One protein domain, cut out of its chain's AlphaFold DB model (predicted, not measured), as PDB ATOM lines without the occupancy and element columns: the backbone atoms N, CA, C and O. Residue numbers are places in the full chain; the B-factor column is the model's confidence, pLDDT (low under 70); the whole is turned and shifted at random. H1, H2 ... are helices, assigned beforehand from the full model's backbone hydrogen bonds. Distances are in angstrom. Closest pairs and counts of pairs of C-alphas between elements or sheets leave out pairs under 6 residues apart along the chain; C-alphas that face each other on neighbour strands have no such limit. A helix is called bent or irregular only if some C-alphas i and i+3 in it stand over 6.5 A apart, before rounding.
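Overview. This is residues 70 to 183 of the 349 residues of an uncharacterized protein of Antrihabitans stalactiti (UniProt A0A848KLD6). Long loops with little regular structure make most of this body; H3 and H4 pack together at one end, H5 lies toward the other, and H1 is near the middle. The printed part has 114 residues with five named helices, H1 to H5, and no named strand: all helix, with 30 residues in named elements. It is compact, with radius of gyration of the C-alphas 14.7 A and spans of 41 by 34 by 24 A.

Along the chain. H1 is residues 70 to 73, from C-alpha 70 at (-0.015, 28.674, 106.216); H2 is 101 to 105; H3 is 131 to 141, 15.4 A from first to last C-alpha, irregular, with C-alphas 137 and 140 8.5 A apart; H4 is 146 to 149; H5 is 176 to 181, to C-alpha 181 at (-3.938, 32.006, 121.629).

Arrangement. H1 and H5 are close but not clearly touching, closest C-alphas Phe 73 and Trp 179, 7.6 A. H2 touches no helix. H3 and H4 touch, closest C-alphas Ala 137 and Phe 146, 4.5 A. O i to N i+4 pairs are within hydrogen-bond range throughout H2 and H5, 5 of 7 in H3; H1 and H4 are too short.

Size, cuts and confidence. C-alphas 92 and 156 are farthest apart, 42.6 A. The printed part has no cut. The links H1 to H2, H2 to H3 and H4 to H5 are long. Residues 153 to 155 have pLDDT under 70.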
ATOM      1  N   ASP A  70      -0.838  29.888 106.271       97.88
ATOM      2  CA  ASP A  70      -0.015  28.674 106.216       97.88
ATOM      3  C   ASP A  70       1.380  28.865 106.816       97.88
ATOM      4  O   ASP A  70       1.895  27.957 107.469       97.88
ATOM      5  N   HIS A  71       1.955  30.066 106.701       97.06
ATOM      6  CA  HIS A  71       3.260  30.368 107.282       97.06
ATOM      7  C   HIS A  71       3.275  30.285 108.817       97.06
ATOM      8  O   HIS A  71       4.302  29.950 109.398       97.06
ATOM      9  N   TYR A  72       2.164  30.582 109.499       97.06
ATOM     10  CA  TYR A  72       2.090  30.518 110.966       97.06
ATOM     11  C   TYR A  72       1.251  29.374 111.509       97.06
ATOM     12  O   TYR A  72       1.478  28.954 112.640       97.06
ATOM     13  N   PHE A  73       0.278  28.888 110.753       97.94
ATOM     14  CA  PHE A  73      -0.727  27.943 111.223       97.94
ATOM     15  C   PHE A  73      -0.935  26.771 110.270       97.94
ATOM     16  O   PHE A  73      -1.737  25.906 110.597       97.94
ATOM     17  N   GLY A  74      -0.195  26.672 109.161       97.81
ATOM     18  CA  GLY A  74      -0.411  25.633 108.149       97.81
ATOM     19  C   GLY A  74      -0.344  24.215 108.711       97.81
ATOM     20  O   GLY A  74      -1.096  23.350 108.280       97.81
ATOM     21  N   THR A  75       0.490  23.974 109.727       98.00
ATOM     22  CA  THR A  75       0.552  22.672 110.414       98.00
ATOM     23  C   THR A  75      -0.141  22.651 111.774       98.00
ATOM     24  O   THR A  75      -0.001  21.671 112.503       98.00
ATOM     25  N   TYR A  76      -0.875  23.695 112.166       97.81
ATOM     26  CA  TYR A  76      -1.612  23.701 113.430       97.81
ATOM     27  C   TYR A  76      -2.636  22.547 113.465       97.81
ATOM     28  O   TYR A  76      -3.329  22.317 112.477       97.81
ATOM     29  N   PRO A  77      -2.789  21.811 114.584       96.94
ATOM     30  CA  PRO A  77      -2.093  21.945 115.867       96.94
ATOM     31  C   PRO A  77      -0.895  20.981 116.033       96.94
ATOM     32  O   PRO A  77      -0.507  20.656 117.158       96.94
ATOM     33  N   ALA A  78      -0.316  20.468 114.947       96.56
ATOM     34  CA  ALA A  78       0.794  19.518 114.964       96.56
ATOM     35  C   ALA A  78       2.162  20.224 114.880       96.56
ATOM     36  O   ALA A  78       2.566  20.735 113.836       96.56
ATOM     37  N   ALA A  79       2.901  20.209 115.992       97.00
ATOM     38  CA  ALA A  79       4.291  20.665 116.050       97.00
ATOM     39  C   ALA A  79       5.261  19.475 116.041       97.00
ATOM     40  O   ALA A  79       4.981  18.437 116.651       97.00
ATOM     41  N   ILE A  80       6.424  19.634 115.406       96.00
ATOM     42  CA  ILE A  80       7.442  18.572 115.318       96.00
ATOM     43  C   ILE A  80       8.067  18.284 116.689       96.00
ATOM     44  O   ILE A  80       8.388  17.135 116.991       96.00
ATOM     45  N   ASN A  81       8.212  19.299 117.546       96.69
ATOM     46  CA  ASN A  81       8.788  19.175 118.890       96.69
ATOM     47  C   ASN A  81      10.236  18.644 118.915       96.69
ATOM     48  O   ASN A  81      10.660  18.033 119.905       96.69
ATOM     49  N   SER A  82      10.996  18.899 117.843       94.75
ATOM     50  CA  SER A  82      12.429  18.591 117.725       94.75
ATOM     51  C   SER A  82      13.342  19.715 118.222       94.75
ATOM     52  O   SER A  82      14.503  19.461 118.534       94.75
ATOM     53  N   ASP A  83      12.832  20.943 118.297       94.44
ATOM     54  CA  ASP A  83      13.537  22.139 118.755       94.44
ATOM     55  C   ASP A  83      12.583  23.068 119.524       94.44
ATOM     56  O   ASP A  83      11.389  22.786 119.645       94.44
ATOM     57  N   GLY A  84      13.132  24.154 120.076       91.69
ATOM     58  CA  GLY A  84      12.356  25.200 120.736       91.69
ATOM     59  C   GLY A  84      11.497  24.721 121.922       91.69
ATOM     60  O   GLY A  84      11.677  23.624 122.465       91.69
ATOM     61  N   PRO A  85      10.570  25.573 122.387       94.06
ATOM     62  CA  PRO A  85       9.519  25.188 123.318       94.06
ATOM     63  C   PRO A  85       8.614  24.099 122.739       94.06
ATOM     64  O   PRO A  85       8.198  24.177 121.588       94.06
ATOM     65  N   ARG A  86       8.244  23.103 123.549       96.06
ATOM     66  CA  ARG A  86       7.310  22.058 123.115       96.06
ATOM     67  C   ARG A  86       5.872  22.566 123.081       96.06
ATOM     68  O   ARG A  86       5.410  23.174 124.046       96.06
ATOM     69  N   PHE A  87       5.157  22.227 122.013       97.19
ATOM     70  CA  PHE A  87       3.719  22.411 121.887       97.19
ATOM     71  C   PHE A  87       3.021  21.051 121.865       97.19
ATOM     72  O   PHE A  87       3.304  20.199 121.020       97.19
ATOM     73  N   THR A  88       2.075  20.870 122.782       96.19
ATOM     74  CA  THR A  88       1.214  19.689 122.840       96.19
ATOM     75  C   THR A  88      -0.222  20.143 122.663       96.19
ATOM     76  O   THR A  88      -0.735  20.908 123.482       96.19
ATOM     77  N   THR A  89      -0.867  19.660 121.605       94.81
ATOM     78  CA  THR A  89      -2.277  19.947 121.345       94.81
ATOM     79  C   THR A  89      -3.177  19.399 122.455       94.81
ATOM     80  O   THR A  89      -2.884  18.363 123.063       94.81
ATOM     81  N   LYS A  90      -4.289  20.085 122.723       94.88
ATOM     82  CA  LYS A  90      -5.330  19.567 123.614       94.88
ATOM     83  C   LYS A  90      -6.188  18.536 122.870       94.88
ATOM     84  O   LYS A  90      -6.329  18.642 121.648       94.88
ATOM     85  N   PRO A  91      -6.799  17.577 123.587       95.19
ATOM     86  CA  PRO A  91      -7.860  16.752 123.021       95.19
ATOM     87  C   PRO A  91      -8.931  17.617 122.349       95.19
ATOM     88  O   PRO A  91      -9.216  18.717 122.825       95.19
ATOM     89  N   ASP A  92      -9.488  17.114 121.250       93.56
ATOM     90  CA  ASP A  92     -10.576  17.751 120.495       93.56
ATOM     91  C   ASP A  92     -10.243  19.138 119.910       93.56
ATOM     92  O   ASP A  92     -11.143  19.891 119.539       93.56
ATOM     93  N   THR A  93      -8.953  19.482 119.790       95.94
ATOM     94  CA  THR A  93      -8.524  20.692 119.072       95.94
ATOM     95  C   THR A  93      -8.889  20.551 117.589       95.94
ATOM     96  O   THR A  93      -8.426  19.592 116.961       95.94
ATOM     97  N   PRO A  94      -9.690  21.469 117.011       95.62
ATOM     98  CA  PRO A  94     -10.046  21.405 115.598       95.62
ATOM     99  C   PRO A  94      -8.820  21.477 114.687       95.62
ATOM    100  O   PRO A  94      -7.835  22.147 115.002       95.62
ATOM    101  N   LEU A  95      -8.905  20.789 113.549       95.56
ATOM    102  CA  LEU A  95      -7.952  20.958 112.456       95.56
ATOM    103  C   LEU A  95      -8.270  22.245 111.691       95.56
ATOM    104  O   LEU A  95      -9.422  22.680 111.674       95.56
ATOM    105  N   VAL A  96      -7.247  22.814 111.061       97.44
ATOM    106  CA  VAL A  96      -7.373  23.950 110.141       97.44
ATOM    107  C   VAL A  96      -7.324  23.459 108.698       97.44
ATOM    108  O   VAL A  96      -6.760  22.394 108.424       97.44
ATOM    109  N   ASP A  97      -7.875  24.241 107.778       97.69
ATOM    110  CA  ASP A  97      -7.581  24.104 106.352       97.69
ATOM    111  C   ASP A  97      -6.165  24.635 106.071       97.69
ATOM    112  O   ASP A  97      -5.945  25.841 105.995       97.69
ATOM    113  N   GLY A  98      -5.183  23.730 106.033       97.06
ATOM    114  CA  GLY A  98      -3.765  24.085 105.941       97.06
ATOM    115  C   GLY A  98      -2.912  23.050 105.204       97.06
ATOM    116  O   GLY A  98      -3.382  22.293 104.351       97.06
ATOM    117  N   LEU A  99      -1.627  22.986 105.556       97.94
ATOM    118  CA  LEU A  99      -0.614  22.141 104.923       97.94
ATOM    119  C   LEU A  99      -0.810  20.656 105.265       97.94
ATOM    120  O   LEU A  99      -0.273  20.123 106.241       97.94
ATOM    121  N   THR A 100      -1.569  19.964 104.418       97.62
ATOM    122  CA  THR A 100      -1.751  18.509 104.495       97.62
ATOM    123  C   THR A 100      -0.448  17.749 104.193       97.62
ATOM    124  O   THR A 100       0.441  18.284 103.528       97.62
ATOM    125  N   PRO A 101      -0.323  16.465 104.593       96.44
ATOM    126  CA  PRO A 101       0.829  15.642 104.215       96.44
ATOM    127  C   PRO A 101       1.089  15.582 102.704       96.44
ATOM    128  O   PRO A 101       2.240  15.466 102.296       96.44
ATOM    129  N   ASP A 102       0.040  15.675 101.883       97.75
ATOM    130  CA  ASP A 102       0.177  15.705 100.428       97.75
ATOM    131  C   ASP A 102       0.721  17.052  99.940       97.75
ATOM    132  O   ASP A 102       1.675  17.075  99.172       97.75
ATOM    133  N   LEU A 103       0.229  18.178 100.471       97.69
ATOM    134  CA  LEU A 103       0.765  19.509 100.150       97.69
ATOM    135  C   LEU A 103       2.205  19.721 100.634       97.69
ATOM    136  O   LEU A 103       2.904  20.559 100.073       97.69
ATOM    137  N   LEU A 104       2.648  18.993 101.660       97.94
ATOM    138  CA  LEU A 104       4.038  19.007 102.129       97.94
ATOM    139  C   LEU A 104       4.979  18.173 101.242       97.94
ATOM    140  O   LEU A 104       6.177  18.443 101.209       97.94
ATOM    141  N   ALA A 105       4.464  17.140 100.568       97.81
ATOM    142  CA  ALA A 105       5.264  16.204  99.774       97.81
ATOM    143  C   ALA A 105       5.178  16.448  98.258       97.81
ATOM    144  O   ALA A 105       6.125  16.145  97.528       97.81
ATOM    145  N   HIS A 106       4.045  16.968  97.790       97.94
ATOM    146  CA  HIS A 106       3.671  17.112  96.385       97.94
ATOM    147  C   HIS A 106       3.035  18.482  96.105       97.94
ATOM    148  O   HIS A 106       2.113  18.599  95.298       97.94
ATOM    149  N   ASN A 107       3.523  19.535  96.764       98.38
ATOM    150  CA  ASN A 107       3.132  20.908  96.469       98.38
ATOM    151  C   ASN A 107       3.326  21.220  94.972       98.38
ATOM    152  O   ASN A 107       4.364  20.831  94.428       98.38
ATOM    153  N   PRO A 108       2.388  21.928  94.317       98.12
ATOM    154  CA  PRO A 108       2.495  22.226  92.892       98.12
ATOM    155  C   PRO A 108       3.552  23.293  92.558       98.12
ATOM    156  O   PRO A 108       3.943  23.406  91.400       98.12
ATOM    157  N   ASN A 109       4.042  24.050  93.546       98.56
ATOM    158  CA  ASN A 109       5.112  25.030  93.350       98.56
ATOM    159  C   ASN A 109       6.472  24.358  93.090       98.56
ATOM    160  O   ASN A 109       6.711  23.203  93.447       98.56
ATOM    161  N   GLN A 110       7.424  25.124  92.545       97.38
ATOM    162  CA  GLN A 110       8.782  24.636  92.250       97.38
ATOM    163  C   GLN A 110       9.589  24.191  93.484       97.38
ATOM    164  O   GLN A 110      10.616  23.522  93.341       97.38
ATOM    165  N   ALA A 111       9.150  24.555  94.690       96.75
ATOM    166  CA  ALA A 111       9.754  24.145  95.948       96.75
ATOM    167  C   ALA A 111       8.695  23.570  96.892       96.75
ATOM    168  O   ALA A 111       7.582  24.082  96.988       96.75
ATOM    169  N   GLN A 112       9.067  22.518  97.625       97.94
ATOM    170  CA  GLN A 112       8.224  21.980  98.688       97.94
ATOM    171  C   GLN A 112       8.324  22.859  99.947       97.94
ATOM    172  O   GLN A 112       9.431  23.333 100.260       97.94
ATOM    173  N   PRO A 113       7.210  23.055 100.680       97.56
ATOM    174  CA  PRO A 113       7.226  23.706 101.980       97.56
ATOM    175  C   PRO A 113       8.195  23.023 102.942       97.56
ATOM    176  O   PRO A 113       8.212  21.797 103.068       97.56
ATOM    177  N   MET A 114       8.989  23.817 103.656       96.06
ATOM    178  CA  MET A 114       9.871  23.320 104.705       96.06
ATOM    179  C   MET A 114       9.579  24.046 106.011       96.06
ATOM    180  O   MET A 114       9.334  25.251 106.049       96.06
ATOM    181  N   ARG A 115       9.651  23.295 107.108       97.38
ATOM    182  CA  ARG A 115       9.567  23.871 108.442       97.38
ATOM    183  C   ARG A 115      10.802  24.720 108.749       97.38
ATOM    184  O   ARG A 115      11.924  24.219 108.684       97.38
ATOM    185  N   LEU A 116      10.568  25.945 109.200       96.25
ATOM    186  CA  LEU A 116      11.542  26.824 109.840       96.25
ATOM    187  C   LEU A 116      11.618  26.498 111.333       96.25
ATOM    188  O   LEU A 116      10.601  26.488 112.029       96.25
ATOM    189  N   GLY A 117      12.819  26.226 111.838       93.50
ATOM    190  CA  GLY A 117      13.030  25.780 113.212       93.50
ATOM    191  C   GLY A 117      14.406  26.107 113.778       93.50
ATOM    192  O   GLY A 117      15.351  26.435 113.062       93.50
ATOM    193  N   GLY A 118      14.518  26.020 115.104       89.69
ATOM    194  CA  GLY A 118      15.744  26.359 115.830       89.69
ATOM    195  C   GLY A 118      16.106  27.846 115.747       89.69
ATOM    196  O   GLY A 118      15.480  28.622 115.035       89.69
ATOM    197  N   ASN A 119      17.124  28.275 116.493       86.94
ATOM    198  CA  ASN A 119      17.433  29.705 116.640       86.94
ATOM    199  C   ASN A 119      17.876  30.378 115.330       86.94
ATOM    200  O   ASN A 119      17.598  31.559 115.128       86.94
ATOM    201  N   ASP A 120      18.515  29.622 114.437       88.12
ATOM    202  CA  ASP A 120      19.141  30.159 113.225       88.12
ATOM    203  C   ASP A 120      18.151  30.387 112.071       88.12
ATOM    204  O   ASP A 120      18.546  30.940 111.051       88.12
ATOM    205  N   GLN A 121      16.880  29.984 112.213       92.88
ATOM    206  CA  GLN A 121      15.845  30.126 111.171       92.88
ATOM    207  C   GLN A 121      14.654  30.991 111.604       92.88
ATOM    208  O   GLN A 121      13.635  31.009 110.927       92.88
ATOM    209  N   GLN A 122      14.763  31.707 112.729       91.38
ATOM    210  CA  GLN A 122      13.673  32.552 113.246       91.38
ATOM    211  C   GLN A 122      13.639  33.959 112.632       91.38
ATOM    212  O   GLN A 122      12.630  34.655 112.715       91.38
ATOM    213  N   VAL A 123      14.760  34.418 112.068       91.19
ATOM    214  CA  VAL A 123      14.851  35.714 111.385       91.19
ATOM    215  C   VAL A 123      15.023  35.432 109.905       91.19
ATOM    216  O   VAL A 123      16.094  35.001 109.483       91.19
ATOM    217  N   VAL A 124      13.961  35.662 109.140       89.31
ATOM    218  CA  VAL A 124      13.881  35.362 107.705       89.31
ATOM    219  C   VAL A 124      13.787  36.629 106.865       89.31
ATOM    220  O   VAL A 124      13.497  37.717 107.371       89.31
ATOM    221  N   CYS A 125      14.055  36.483 105.569       84.06
ATOM    222  CA  CYS A 125      13.859  37.548 104.600       84.06
ATOM    223  C   CYS A 125      12.371  37.805 104.340       84.06
ATOM    224  O   CYS A 125      11.563  36.879 104.261       84.06
ATOM    225  N   ASP A 126      12.047  39.083 104.167       87.06
ATOM    226  CA  ASP A 126      10.754  39.534 103.666       87.06
ATOM    227  C   ASP A 126      10.581  39.078 102.211       87.06
ATOM    228  O   ASP A 126      11.504  39.240 101.408       87.06
ATOM    229  N   GLN A 127       9.434  38.476 101.901       92.81
ATOM    230  CA  GLN A 127       9.092  38.022 100.550       92.81
ATOM    231  C   GLN A 127       8.377  39.143  99.784       92.81
ATOM    232  O   GLN A 127       7.970  40.140 100.379       92.81
ATOM    233  N   ASP A 128       8.245  39.020  98.464       94.00
ATOM    234  CA  ASP A 128       7.542  40.022  97.666       94.00
ATOM    235  C   ASP A 128       6.035  39.893  97.905       94.00
ATOM    236  O   ASP A 128       5.478  38.800  97.926       94.00
ATOM    237  N   HIS A 129       5.396  41.035  98.099       93.81
ATOM    238  CA  HIS A 129       3.977  41.182  98.408       93.81
ATOM    239  C   HIS A 129       3.378  42.350  97.609       93.81
ATOM    240  O   HIS A 129       2.455  43.046  98.039       93.81
ATOM    241  N   LYS A 130       3.936  42.625  96.422       95.38
ATOM    242  CA  LYS A 130       3.332  43.547  95.457       95.38
ATOM    243  C   LYS A 130       2.054  42.962  94.882       95.38
ATOM    244  O   LYS A 130       1.997  41.795  94.509       95.38
ATOM    245  N   TYR A 131       1.076  43.840  94.680       96.44
ATOM    246  CA  TYR A 131      -0.253  43.506  94.168       96.44
ATOM    247  C   TYR A 131      -0.227  42.586  92.937       96.44
ATOM    248  O   TYR A 131      -0.822  41.515  92.947       96.44
ATOM    249  N   LEU A 132       0.497  42.984  91.885       96.31
ATOM    250  CA  LEU A 132       0.535  42.223  90.633       96.31
ATOM    251  C   LEU A 132       1.301  40.900  90.766       96.31
ATOM    252  O   LEU A 132       1.016  39.944  90.048       96.31
ATOM    253  N   ASP A 133       2.305  40.855  91.632       97.44
ATOM    254  CA  ASP A 133       3.139  39.669  91.778       97.44
ATOM    255  C   ASP A 133       2.416  38.601  92.612       97.44
ATOM    256  O   ASP A 133       2.439  37.429  92.240       97.44
ATOM    257  N   GLU A 134       1.633  38.998  93.622       97.38
ATOM    258  CA  GLU A 134       0.695  38.091  94.299       97.38
ATOM    259  C   GLU A 134      -0.406  37.575  93.355       97.38
ATOM    260  O   GLU A 134      -0.703  36.380  93.354       97.38
ATOM    261  N   GLU A 135      -0.980  38.434  92.499       97.81
ATOM    262  CA  GLU A 135      -1.966  38.005  91.492       97.81
ATOM    263  C   GLU A 135      -1.397  36.935  90.550       97.81
ATOM    264  O   GLU A 135      -2.073  35.951  90.235       97.81
ATOM    265  N   LYS A 136      -0.147  37.108  90.104       98.56
ATOM    266  CA  LYS A 136       0.535  36.117  89.264       98.56
ATOM    267  C   LYS A 136       0.861  34.843  90.034       98.56
ATOM    268  O   LYS A 136       0.656  33.772  89.482       98.56
ATOM    269  N   ALA A 137       1.305  34.939  91.288       98.44
ATOM    270  CA  ALA A 137       1.607  33.775  92.125       98.44
ATOM    271  C   ALA A 137       0.391  32.856  92.318       98.44
ATOM    272  O   ALA A 137       0.518  31.632  92.294       98.44
ATOM    273  N   PHE A 138      -0.802  33.445  92.443       98.44
ATOM    274  CA  PHE A 138      -2.059  32.696  92.514       98.44
ATOM    275  C   PHE A 138      -2.406  31.997  91.192       98.44
ATOM    276  O   PHE A 138      -3.183  31.040  91.193       98.44
ATOM    277  N   HIS A 139      -1.858  32.469  90.070       98.38
ATOM    278  CA  HIS A 139      -1.925  31.851  88.744       98.38
ATOM    279  C   HIS A 139      -3.338  31.371  88.362       98.38
ATOM    280  O   HIS A 139      -3.582  30.210  88.037       98.38
ATOM    281  N   GLY A 140      -4.324  32.270  88.461       97.44
ATOM    282  CA  GLY A 140      -5.717  31.954  88.116       97.44
ATOM    283  C   GLY A 140      -6.371  30.886  89.006       97.44
ATOM    284  O   GLY A 140      -7.349  30.270  88.587       97.44
ATOM    285  N   GLY A 141      -5.842  30.666  90.214       97.00
ATOM    286  CA  GLY A 141      -6.308  29.662  91.171       97.00
ATOM    287  C   GLY A 141      -5.546  28.336  91.122       97.00
ATOM    288  O   GLY A 141      -5.905  27.426  91.864       97.00
ATOM    289  N   ALA A 142      -4.512  28.207  90.281       98.31
ATOM    290  CA  ALA A 142      -3.643  27.027  90.259       98.31
ATOM    291  C   ALA A 142      -2.690  26.966  91.467       98.31
ATOM    292  O   ALA A 142      -2.324  25.872  91.891       98.31
ATOM    293  N   MET A 143      -2.358  28.125  92.057       98.12
ATOM    294  CA  MET A 143      -1.559  28.246  93.287       98.12
ATOM    295  C   MET A 143      -0.148  27.633  93.185       98.12
ATOM    296  O   MET A 143       0.362  27.079  94.158       98.12
ATOM    297  N   ASP A 144       0.480  27.719  92.013       98.44
ATOM    298  CA  ASP A 144       1.696  26.987  91.638       98.44
ATOM    299  C   ASP A 144       2.868  27.884  91.192       98.44
ATOM    300  O   ASP A 144       3.857  27.361  90.682       98.44
ATOM    301  N   GLN A 145       2.781  29.211  91.387       98.50
ATOM    302  CA  GLN A 145       3.809  30.173  90.946       98.50
ATOM    303  C   GLN A 145       4.327  31.123  92.045       98.50
ATOM    304  O   GLN A 145       4.786  32.236  91.765       98.50
ATOM    305  N   PHE A 146       4.257  30.721  93.317       98.25
ATOM    306  CA  PHE A 146       4.744  31.541  94.434       98.25
ATOM    307  C   PHE A 146       6.264  31.722  94.404       98.25
ATOM    308  O   PHE A 146       6.758  32.822  94.669       98.25
ATOM    309  N   VAL A 147       7.014  30.684  94.031       97.12
ATOM    310  CA  VAL A 147       8.482  30.743  93.912       97.12
ATOM    311  C   VAL A 147       8.904  31.736  92.825       97.12
ATOM    312  O   VAL A 147       9.848  32.501  92.991       97.12
ATOM    313  N   GLU A 148       8.182  31.774  91.714       97.56
ATOM    314  CA  GLU A 148       8.512  32.578  90.543       97.56
ATOM    315  C   GLU A 148       8.176  34.056  90.715       97.56
ATOM    316  O   GLU A 148       8.840  34.910  90.120       97.56
ATOM    317  N   HIS A 149       7.128  34.358  91.483       97.75
ATOM    318  CA  HIS A 149       6.571  35.706  91.551       97.75
ATOM    319  C   HIS A 149       6.715  36.377  92.910       97.75
ATOM    320  O   HIS A 149       6.854  37.594  92.947       97.75
ATOM    321  N   THR A 150       6.739  35.620  94.005       96.00
ATOM    322  CA  THR A 150       6.780  36.195  95.359       96.00
ATOM    323  C   THR A 150       8.072  35.912  96.119       96.00
ATOM    324  O   THR A 150       8.322  36.530  97.149       96.00
ATOM    325  N   GLU A 151       8.945  35.032  95.623       94.12
ATOM    326  CA  GLU A 151      10.216  34.782  96.299       94.12
ATOM    327  C   GLU A 151      11.182  35.967  96.197       94.12
ATOM    328  O   GLU A 151      11.526  36.451  95.115       94.12
ATOM    329  N   VAL A 152      11.731  36.361  97.345       87.81
ATOM    330  CA  VAL A 152      12.889  37.248  97.429       87.81
ATOM    331  C   VAL A 152      14.069  36.453  97.975       87.81
ATOM    332  O   VAL A 152      14.254  36.278  99.179       87.81
ATOM    333  N   ALA A 153      14.926  36.004  97.061       66.19
ATOM    334  CA  ALA A 153      16.143  35.267  97.383       66.19
ATOM    335  C   ALA A 153      17.281  36.201  97.862       66.19
ATOM    336  O   ALA A 153      18.352  36.272  97.240       66.19
ATOM    337  N   THR A 154      17.091  36.981  98.935       67.25
ATOM    338  CA  THR A 154      18.176  37.822  99.480       67.25
ATOM    339  C   THR A 154      19.128  37.023 100.368       67.25
ATOM    340  O   THR A 154      18.742  36.362 101.322       67.25
ATOM    341  N   ARG A 155      20.417  37.099 100.016       64.44
ATOM    342  CA  ARG A 155      21.534  36.261 100.483       64.44
ATOM    343  C   ARG A 155      22.443  37.004 101.465       64.44
ATOM    344  O   ARG A 155      23.648  37.100 101.232       64.44
ATOM    345  N   THR A 156      21.893  37.590 102.526       71.81
ATOM    346  CA  THR A 156      22.715  38.304 103.519       71.81
ATOM    347  C   THR A 156      22.596  37.651 104.891       71.81
ATOM    348  O   THR A 156      21.687  37.983 105.651       71.81
ATOM    349  N   PRO A 157      23.534  36.743 105.229       78.56
ATOM    350  CA  PRO A 157      23.719  36.297 106.602       78.56
ATOM    351  C   PRO A 157      23.862  37.503 107.546       78.56
ATOM    352  O   PRO A 157      24.455  38.511 107.148       78.56
ATOM    353  N   PRO A 158      23.377  37.424 108.794       85.06
ATOM    354  CA  PRO A 158      22.910  36.221 109.493       85.06
ATOM    355  C   PRO A 158      21.424  35.876 109.301       85.06
ATOM    356  O   PRO A 158      20.995  34.857 109.827       85.06
ATOM    357  N   THR A 159      20.638  36.686 108.585       88.56
ATOM    358  CA  THR A 159      19.233  36.361 108.286       88.56
ATOM    359  C   THR A 159      19.161  35.059 107.494       88.56
ATOM    360  O   THR A 159      19.911  34.867 106.531       88.56
ATOM    361  N   PHE A 160      18.271  34.159 107.903       89.75
ATOM    362  CA  PHE A 160      18.062  32.901 107.209       89.75
ATOM    363  C   PHE A 160      17.434  33.161 105.842       89.75
ATOM    364  O   PHE A 160      16.501  33.954 105.708       89.75
ATOM    365  N   SER A 161      17.963  32.481 104.829       89.38
ATOM    366  CA  SER A 161      17.475  32.519 103.456       89.38
ATOM    367  C   SER A 161      17.846  31.222 102.753       89.38
ATOM    368  O   SER A 161      18.941  30.687 102.954       89.38
ATOM    369  N   ARG A 162      16.943  30.717 101.916       89.50
ATOM    370  CA  ARG A 162      17.171  29.577 101.028       89.50
ATOM    371  C   ARG A 162      16.347  29.759  99.751       89.50
ATOM    372  O   ARG A 162      15.300  30.398  99.819       89.50
ATOM    373  N   PRO A 163      16.756  29.158  98.622       91.19
ATOM    374  CA  PRO A 163      15.861  29.010  97.481       91.19
ATOM    375  C   PRO A 163      14.573  28.289  97.899       91.19
ATOM    376  O   PRO A 163      14.650  27.275  98.605       91.19
ATOM    377  N   GLY A 164      13.415  28.793  97.483       93.12
ATOM    378  CA  GLY A 164      12.100  28.260  97.843       93.12
ATOM    379  C   GLY A 164      11.567  28.725  99.199       93.12
ATOM    380  O   GLY A 164      10.574  28.173  99.659       93.12
ATOM    381  N   MET A 165      12.213  29.692  99.863       93.50
ATOM    382  CA  MET A 165      11.829  30.138 101.215       93.50
ATOM    383  C   MET A 165      10.398  30.679 101.301       93.50
ATOM    384  O   MET A 165       9.780  30.591 102.356       93.50
ATOM    385  N   VAL A 166       9.849  31.219 100.214       95.56
ATOM    386  CA  VAL A 166       8.457  31.693 100.191       95.56
ATOM    387  C   VAL A 166       7.442  30.590 100.524       95.56
ATOM    388  O   VAL A 166       6.344  30.883 100.987       95.56
ATOM    389  N   MET A 167       7.834  29.323 100.359       97.38
ATOM    390  CA  MET A 167       7.024  28.152 100.695       97.38
ATOM    391  C   MET A 167       7.151  27.721 102.163       97.38
ATOM    392  O   MET A 167       6.469  26.791 102.589       97.38
ATOM    393  N   ASP A 168       8.052  28.329 102.929       96.69
ATOM    394  CA  ASP A 168       8.391  27.873 104.273       96.69
ATOM    395  C   ASP A 168       7.362  28.285 105.323       96.69
ATOM    396  O   ASP A 168       6.667  29.293 105.189       96.69
ATOM    397  N   TYR A 169       7.295  27.513 106.408       97.75
ATOM    398  CA  TYR A 169       6.328  27.708 107.486       97.75
ATOM    399  C   TYR A 169       6.956  27.510 108.867       97.75
ATOM    400  O   TYR A 169       7.904  26.746 109.046       97.75
ATOM    401  N   TYR A 170       6.388  28.168 109.870       97.62
ATOM    402  CA  TYR A 170       6.645  27.915 111.282       97.62
ATOM    403  C   TYR A 170       5.600  26.968 111.869       97.62
ATOM    404  O   TYR A 170       4.462  26.899 111.410       97.62
ATOM    405  N   ASP A 171       5.970  26.293 112.955       97.62
ATOM    406  CA  ASP A 171       5.029  25.552 113.790       97.62
ATOM    407  C   ASP A 171       5.002  26.073 115.238       97.62
ATOM    408  O   ASP A 171       5.610  27.094 115.589       97.62
ATOM    409  N   GLY A 172       4.298  25.346 116.108       96.75
ATOM    410  CA  GLY A 172       4.143  25.674 117.521       96.75
ATOM    411  C   GLY A 172       5.430  25.708 118.337       96.75
ATOM    412  O   GLY A 172       5.373  26.160 119.476       96.75
ATOM    413  N   ASN A 173       6.575  25.269 117.804       96.69
ATOM    414  CA  ASN A 173       7.863  25.447 118.475       96.69
ATOM    415  C   ASN A 173       8.445  26.850 118.250       96.69
ATOM    416  O   ASN A 173       9.187  27.341 119.095       96.69
ATOM    417  N   SER A 174       8.071  27.524 117.161       95.31
ATOM    418  CA  SER A 174       8.492  28.897 116.854       95.31
ATOM    419  C   SER A 174       7.458  29.925 117.294       95.31
ATOM    420  O   SER A 174       7.756  30.846 118.054       95.31
ATOM    421  N   VAL A 175       6.203  29.746 116.879       94.81
ATOM    422  CA  VAL A 175       5.114  30.703 117.131       94.81
ATOM    423  C   VAL A 175       4.209  30.257 118.279       94.81
ATOM    424  O   VAL A 175       2.988  30.433 118.255       94.81
ATOM    425  N   ILE A 176       4.816  29.703 119.333       95.00
ATOM    426  CA  ILE A 176       4.103  29.069 120.451       95.00
ATOM    427  C   ILE A 176       3.059  29.980 121.111       95.00
ATOM    428  O   ILE A 176       2.019  29.512 121.570       95.00
ATOM    429  N   ALA A 177       3.304  31.293 121.163       94.00
ATOM    430  CA  ALA A 177       2.344  32.245 121.712       94.00
ATOM    431  C   ALA A 177       1.071  32.319 120.853       94.00
ATOM    432  O   ALA A 177      -0.030  32.225 121.392       94.00
ATOM    433  N   LEU A 178       1.214  32.418 119.525       94.94
ATOM    434  CA  LEU A 178       0.087  32.438 118.587       94.94
ATOM    435  C   LEU A 178      -0.712  31.131 118.657       94.94
ATOM    436  O   LEU A 178      -1.935  31.161 118.770       94.94
ATOM    437  N   TRP A 179      -0.027  29.986 118.695       96.69
ATOM    438  CA  TRP A 179      -0.675  28.676 118.821       96.69
ATOM    439  C   TRP A 179      -1.370  28.479 120.171       96.69
ATOM    440  O   TRP A 179      -2.395  27.808 120.246       96.69
ATOM    441  N   ASN A 180      -0.875  29.089 121.248       95.75
ATOM    442  CA  ASN A 180      -1.583  29.084 122.527       95.75
ATOM    443  C   ASN A 180      -2.808  30.009 122.530       95.75
ATOM    444  O   ASN A 180      -3.797  29.679 123.186       95.75
ATOM    445  N   TYR A 181      -2.773  31.131 121.802       94.31
ATOM    446  CA  TYR A 181      -3.938  32.006 121.629       94.31
ATOM    447  C   TYR A 181      -5.035  31.372 120.772       94.31
ATOM    448  O   TYR A 181      -6.210  31.674 120.973       94.31
ATOM    449  N   ALA A 182      -4.686  30.434 119.892       94.62
ATOM    450  CA  ALA A 182      -5.652  29.645 119.132       94.62
ATOM    451  C   ALA A 182      -6.688  28.915 120.009       94.62
ATOM    452  O   ALA A 182      -7.785  28.632 119.542       94.62
ATOM    453  N   HIS A 183      -6.381  28.659 121.291       86.88
ATOM    454  CA  HIS A 183      -7.337  28.089 122.248       86.88
ATOM    455  C   HIS A 183      -8.594  28.942 122.472       86.88
ATOM    456  O   HIS A 183      -9.570  28.425 123.011       86.88
TER     457      HIS A 183